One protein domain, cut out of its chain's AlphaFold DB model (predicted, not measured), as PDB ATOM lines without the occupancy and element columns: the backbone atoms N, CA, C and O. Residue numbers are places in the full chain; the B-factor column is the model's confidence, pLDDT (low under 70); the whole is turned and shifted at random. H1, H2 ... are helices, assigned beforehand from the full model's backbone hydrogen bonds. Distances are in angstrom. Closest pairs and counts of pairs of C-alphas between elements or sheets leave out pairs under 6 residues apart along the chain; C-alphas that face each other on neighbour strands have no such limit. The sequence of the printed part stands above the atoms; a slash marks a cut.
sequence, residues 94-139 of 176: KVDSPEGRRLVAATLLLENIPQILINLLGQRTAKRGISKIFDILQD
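Overview. This is residues 94 to 139 of the 176 residues of the protein "Putative sorting nexin" of Xenopsylla cheopis (oriental rat flea) (UniProt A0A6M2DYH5). What shape do these atoms make? Two long helices, H3 and H1, form a narrow V, with the short helix H2 set crosswise to H3 at the closed end. Residues 96 to 101, of which 98 to 101 belong to H1, stick out at the tip of one arm. What is it made of? The printed part has 46 residues and three named helices in the order H1, H2, H3, with no named strand; its class is all helix. How spread out is it? It is only just loose, close to compact, with a radius of gyration of the C-alphas of 11.7 A, and elongated, spanning 36 by 20 by 13 A.

Arrangement. What touches the longest helix? H3, residues 123 to 137, touches H1, residues 98 to 111, which meets it with residues 106 to 110 alone; the closest C-alphas, of Leu 110 and Lys 127, are 6.4 A apart. They run opposite ways at a steep tilt of 38 degrees, only just past shallow. Where is the third helix? H2, residues 115 to 121, and H3 only just touch, only at the corner by their link, with 3 pairs of C-alphas within 8 A. H3 meets it with residues 125 to 126 alone; the closest C-alphas, of Ile 118 and Ala 126, are 5.8 A apart. Their lines are about perpendicular, at 81 degrees. H1 and H2 are apart. What do the backbones show? In H1, H2 and H3 every O i to N i+4 pair is within hydrogen-bond range.

Along the chain. Where is H3? It measures 20.9 A, from C-alpha 123 to C-alpha 137 at (35.306, -3.411, 63.842). And the others? H1 measures 20.3 A from C-alpha 98 at (35.893, 11.758, 62.538); H2 measures 10.1 A.

Size, cuts and confidence. How far does it reach? The two C-alphas farthest apart, of Asp 96 and Leu 120, are 36.7 A apart. Are there breaks or weak places? The printed part has no cut, and both links are tight. Residues 94 to 96 have pLDDT under 70.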
ATOM      1  N   LYS A  94      37.661  17.954  70.286       50.56
ATOM      2  CA  LYS A  94      37.767  17.242  68.994       50.56
ATOM      3  C   LYS A  94      36.598  16.303  68.680       50.56
ATOM      4  O   LYS A  94      36.717  15.499  67.756       50.56
ATOM      5  N   VAL A  95      35.474  16.375  69.394       55.22
ATOM      6  CA  VAL A  95      34.326  15.472  69.151       55.22
ATOM      7  C   VAL A  95      33.712  15.651  67.747       55.22
ATOM      8  O   VAL A  95      33.158  14.702  67.183       55.22
ATOM      9  N   ASP A  96      33.908  16.807  67.110       61.56
ATOM     10  CA  ASP A  96      33.354  17.081  65.777       61.56
ATOM     11  C   ASP A  96      34.143  16.433  64.623       61.56
ATOM     12  O   ASP A  96      33.576  16.186  63.554       61.56
ATOM     13  N   SER A  97      35.411  16.056  64.841       73.00
ATOM     14  CA  SER A  97      36.256  15.396  63.835       73.00
ATOM     15  C   SER A  97      36.051  13.871  63.816       73.00
ATOM     16  O   SER A  97      35.993  13.252  64.885       73.00
ATOM     17  N   PRO A  98      36.012  13.217  62.634       72.25
ATOM     18  CA  PRO A  98      35.893  11.758  62.538       72.25
ATOM     19  C   PRO A  98      37.010  11.018  63.294       72.25
ATOM     20  O   PRO A  98      36.763   9.981  63.910       72.25
ATOM     21  N   GLU A  99      38.224  11.575  63.327       77.62
ATOM     22  CA  GLU A  99      39.343  11.002  64.084       77.62
ATOM     23  C   GLU A  99      39.177  11.169  65.599       77.62
ATOM     24  O   GLU A  99      39.561  10.287  66.371       77.62
ATOM     25  N   GLY A 100      38.570  12.274  66.037       75.69
ATOM     26  CA  GLY A 100      38.297  12.524  67.449       75.69
ATOM     27  C   GLY A 100      37.240  11.575  68.001       75.69
ATOM     28  O   GLY A 100      37.451  10.980  69.055       75.69
ATOM     29  N   ARG A 101      36.164  11.314  67.245       79.31
ATOM     30  CA  ARG A 101      35.151  10.308  67.621       79.31
ATOM     31  C   ARG A 101      35.756   8.914  67.755       79.31
ATOM     32  O   ARG A 101      35.452   8.206  68.713       79.31
ATOM     33  N   ARG A 102      36.654   8.537  66.833       82.00
ATOM     34  CA  ARG A 102      37.401   7.274  66.915       82.00
ATOM     35  C   ARG A 102      38.245   7.213  68.184       82.00
ATOM     36  O   ARG A 102      38.221   6.194  68.866       82.00
ATOM     37  N   LEU A 103      38.985   8.274  68.499       81.38
ATOM     38  CA  LEU A 103      39.844   8.312  69.681       81.38
ATOM     39  C   LEU A 103      39.030   8.193  70.974       81.38
ATOM     40  O   LEU A 103      39.377   7.394  71.837       81.38
ATOM     41  N   VAL A 104      37.922   8.931  71.078       83.81
ATOM     42  CA  VAL A 104      36.994   8.854  72.216       83.81
ATOM     43  C   VAL A 104      36.456   7.434  72.372       83.81
ATOM     44  O   VAL A 104      36.555   6.854  73.451       83.81
ATOM     45  N   ALA A 105      35.948   6.839  71.289       84.44
ATOM     46  CA  ALA A 105      35.419   5.479  71.315       84.44
ATOM     47  C   ALA A 105      36.491   4.445  71.702       84.44
ATOM     48  O   ALA A 105      36.221   3.557  72.508       84.44
ATOM     49  N   ALA A 106      37.716   4.583  71.182       84.12
ATOM     50  CA  ALA A 106      38.840   3.719  71.530       84.12
ATOM     51  C   ALA A 106      39.171   3.792  73.026       84.12
ATOM     52  O   ALA A 106      39.362   2.761  73.669       84.12
ATOM     53  N   THR A 107      39.224   5.006  73.579       83.94
ATOM     54  CA  THR A 107      39.520   5.247  74.994       83.94
ATOM     55  C   THR A 107      38.440   4.646  75.887       83.94
ATOM     56  O   THR A 107      38.766   3.838  76.753       83.94
ATOM     57  N   LEU A 108      37.162   4.922  75.608       86.00
ATOM     58  CA  LEU A 108      36.036   4.366  76.368       86.00
ATOM     59  C   LEU A 108      36.038   2.830  76.366       86.00
ATOM     60  O   LEU A 108      35.757   2.195  77.384       86.00
ATOM     61  N   LEU A 109      36.395   2.217  75.236       86.12
ATOM     62  CA  LEU A 109      36.505   0.766  75.120       86.12
ATOM     63  C   LEU A 109      37.684   0.232  75.959       86.12
ATOM     64  O   LEU A 109      37.545  -0.749  76.691       86.12
ATOM     65  N   LEU A 110      38.849   0.882  75.888       85.94
ATOM     66  CA  LEU A 110      40.045   0.483  76.640       85.94
ATOM     67  C   LEU A 110      39.929   0.715  78.156       85.94
ATOM     68  O   LEU A 110      40.652   0.069  78.918       85.94
ATOM     69  N   GLU A 111      39.043   1.604  78.597       85.06
ATOM     70  CA  GLU A 111      38.710   1.800  80.011       85.06
ATOM     71  C   GLU A 111      37.766   0.716  80.540       85.06
ATOM     72  O   GLU A 111      37.906   0.280  81.680       85.06
ATOM     73  N   ASN A 112      36.870   0.201  79.694       85.94
ATOM     74  CA  ASN A 112      35.880  -0.817  80.058       85.94
ATOM     75  C   ASN A 112      36.331  -2.254  79.740       85.94
ATOM     76  O   ASN A 112      35.507  -3.143  79.514       85.94
ATOM     77  N   ILE A 113      37.644  -2.517  79.728       86.38
ATOM     78  CA  ILE A 113      38.162  -3.876  79.522       86.38
ATOM     79  C   ILE A 113      37.681  -4.770  80.672       86.38
ATOM     80  O   ILE A 113      38.013  -4.499  81.828       86.38
ATOM     81  N   PRO A 114      36.978  -5.881  80.392       82.50
ATOM     82  CA  PRO A 114      36.505  -6.758  81.450       82.50
ATOM     83  C   PRO A 114      37.671  -7.301  82.283       82.50
ATOM     84  O   PRO A 114      38.637  -7.854  81.748       82.50
ATOM     85  N   GLN A 115      37.556  -7.205  83.610       78.56
ATOM     86  CA  GLN A 115      38.622  -7.591  84.543       78.56
ATOM     87  C   GLN A 115      39.074  -9.050  84.367       78.56
ATOM     88  O   GLN A 115      40.238  -9.383  84.572       78.56
ATOM     89  N   ILE A 116      38.175  -9.923  83.916       77.62
ATOM     90  CA  ILE A 116      38.470 -11.330  83.628       77.62
ATOM     91  C   ILE A 116      39.489 -11.462  82.483       77.62
ATOM     92  O   ILE A 116      40.425 -12.248  82.598       77.62
ATOM     93  N   LEU A 117      39.377 -10.661  81.414       78.12
ATOM     94  CA  LEU A 117      40.347 -10.658  80.307       78.12
ATOM     95  C   LEU A 117      41.732 -10.209  80.779       78.12
ATOM     96  O   LEU A 117      42.744 -10.771  80.362       78.12
ATOM     97  N   ILE A 118      41.776  -9.226  81.678       81.94
ATOM     98  CA  ILE A 118      43.015  -8.763  82.306       81.94
ATOM     99  C   ILE A 118      43.635  -9.869  83.162       81.94
ATOM    100  O   ILE A 118      44.833 -10.123  83.043       81.94
ATOM    101  N   ASN A 119      42.830 -10.538  83.986       81.31
ATOM    102  CA  ASN A 119      43.288 -11.614  84.863       81.31
ATOM    103  C   ASN A 119      43.757 -12.845  84.066       81.31
ATOM    104  O   ASN A 119      44.655 -13.553  84.508       81.31
ATOM    105  N   LEU A 120      43.181 -13.085  82.884       78.12
ATOM    106  CA  LEU A 120      43.476 -14.249  82.049       78.12
ATOM    107  C   LEU A 120      44.674 -14.048  81.107       78.12
ATOM    108  O   LEU A 120      45.465 -14.967  80.905       78.12
ATOM    109  N   LEU A 121      44.792 -12.866  80.495       76.81
ATOM    110  CA  LEU A 121      45.761 -12.582  79.422       76.81
ATOM    111  C   LEU A 121      46.871 -11.610  79.851       76.81
ATOM    112  O   LEU A 121      47.889 -11.482  79.163       76.81
ATOM    113  N   GLY A 122      46.674 -10.908  80.967       82.38
ATOM    114  CA  GLY A 122      47.488  -9.781  81.405       82.38
ATOM    115  C   GLY A 122      47.074  -8.460  80.745       82.38
ATOM    116  O   GLY A 122      46.701  -8.413  79.572       82.38
ATOM    117  N   GLN A 123      47.207  -7.357  81.492       84.19
ATOM    118  CA  GLN A 123      46.825  -5.994  81.078       84.19
ATOM    119  C   GLN A 123      47.309  -5.612  79.669       84.19
ATOM    120  O   GLN A 123      46.538  -5.140  78.838       84.19
ATOM    121  N   ARG A 124      48.595  -5.833  79.370       85.19
ATOM    122  CA  ARG A 124      49.196  -5.433  78.084       85.19
ATOM    123  C   ARG A 124      48.626  -6.224  76.906       85.19
ATOM    124  O   ARG A 124      48.365  -5.650  75.851       85.19
ATOM    125  N   THR A 125      48.421  -7.527  77.091       84.62
ATOM    126  CA  THR A 125      47.868  -8.414  76.061       84.62
ATOM    127  C   THR A 125      46.399  -8.101  75.815       84.62
ATOM    128  O   THR A 125      45.996  -7.994  74.659       84.62
ATOM    129  N   ALA A 126      45.625  -7.886  76.883       86.62
ATOM    130  CA  ALA A 126      44.218  -7.517  76.798       86.62
ATOM    131  C   ALA A 126      44.038  -6.179  76.063       86.62
ATOM    132  O   ALA A 126      43.322  -6.131  75.065       86.62
ATOM    133  N   LYS A 127      44.775  -5.130  76.461       88.12
ATOM    134  CA  LYS A 127      44.748  -3.815  75.791       88.12
ATOM    135  C   LYS A 127      45.092  -3.911  74.306       88.12
ATOM    136  O   LYS A 127      44.381  -3.368  73.467       88.12
ATOM    137  N   ARG A 128      46.157  -4.644  73.958       86.88
ATOM    138  CA  ARG A 128      46.562  -4.824  72.555       86.88
ATOM    139  C   ARG A 128      45.536  -5.622  71.751       86.88
ATOM    140  O   ARG A 128      45.294  -5.293  70.595       86.88
ATOM    141  N   GLY A 129      44.965  -6.675  72.333       86.69
ATOM    142  CA  GLY A 129      43.930  -7.482  71.688       86.69
ATOM    143  C   GLY A 129      42.676  -6.663  71.407       86.69
ATOM    144  O   GLY A 129      42.163  -6.681  70.296       86.69
ATOM    145  N   ILE A 130      42.246  -5.875  72.386       88.38
ATOM    146  CA  ILE A 130      41.054  -5.039  72.289       88.38
ATOM    147  C   ILE A 130      41.236  -3.885  71.303       88.38
ATOM    148  O   ILE A 130      40.348  -3.651  70.492       88.38
ATOM    149  N   SER A 131      42.407  -3.243  71.271       86.62
ATOM    150  CA  SER A 131      42.728  -2.255  70.231       86.62
ATOM    151  C   SER A 131      42.648  -2.859  68.827       86.62
ATOM    152  O   SER A 131      42.091  -2.242  67.929       86.62
ATOM    153  N   LYS A 132      43.147  -4.088  68.632       85.06
ATOM    154  CA  LYS A 132      43.028  -4.774  67.338       85.06
ATOM    155  C   LYS A 132      41.581  -5.089  66.977       85.06
ATOM    156  O   LYS A 132      41.213  -4.957  65.819       85.06
ATOM    157  N   ILE A 133      40.775  -5.525  67.946       86.62
ATOM    158  CA  ILE A 133      39.343  -5.772  67.732       86.62
ATOM    159  C   ILE A 133      38.651  -4.470  67.325       86.62
ATOM    160  O   ILE A 133      37.899  -4.466  66.361       86.62
ATOM    161  N   PHE A 134      38.954  -3.363  68.002       85.81
ATOM    162  CA  PHE A 134      38.438  -2.044  67.656       85.81
ATOM    163  C   PHE A 134      38.802  -1.631  66.224       85.81
ATOM    164  O   PHE A 134      37.945  -1.114  65.511       85.81
ATOM    165  N   ASP A 135      40.033  -1.895  65.780       84.06
ATOM    166  CA  ASP A 135      40.454  -1.620  64.403       84.06
ATOM    167  C   ASP A 135      39.732  -2.519  63.382       84.06
ATOM    168  O   ASP A 135      39.316  -2.036  62.334       84.06
ATOM    169  N   ILE A 136      39.525  -3.805  63.695       83.69
ATOM    170  CA  ILE A 136      38.772  -4.742  62.838       83.69
ATOM    171  C   ILE A 136      37.306  -4.316  62.718       83.69
ATOM    172  O   ILE A 136      36.743  -4.349  61.629       83.69
ATOM    173  N   LEU A 137      36.691  -3.888  63.822       81.31
ATOM    174  CA  LEU A 137      35.306  -3.411  63.842       81.31
ATOM    175  C   LEU A 137      35.105  -2.115  63.046       81.31
ATOM    176  O   LEU A 137      33.974  -1.776  62.718       81.31
ATOM    177  N   GLN A 138      36.172  -1.383  62.735       84.44
ATOM    178  CA  GLN A 138      36.108  -0.189  61.889       84.44
ATOM    179  C   GLN A 138      36.275  -0.486  60.396       84.44
ATOM    180  O   GLN A 138      36.139   0.428  59.586       84.44
ATOM    181  N   ASP A 139      36.561  -1.730  60.006       85.56
ATOM    182  CA  ASP A 139      36.699  -2.093  58.598       85.56
ATOM    183  C   ASP A 139      35.324  -2.114  57.908       85.56
ATOM    184  O   ASP A 139      34.477  -2.978  58.156       85.56
TER     185      ASP A 139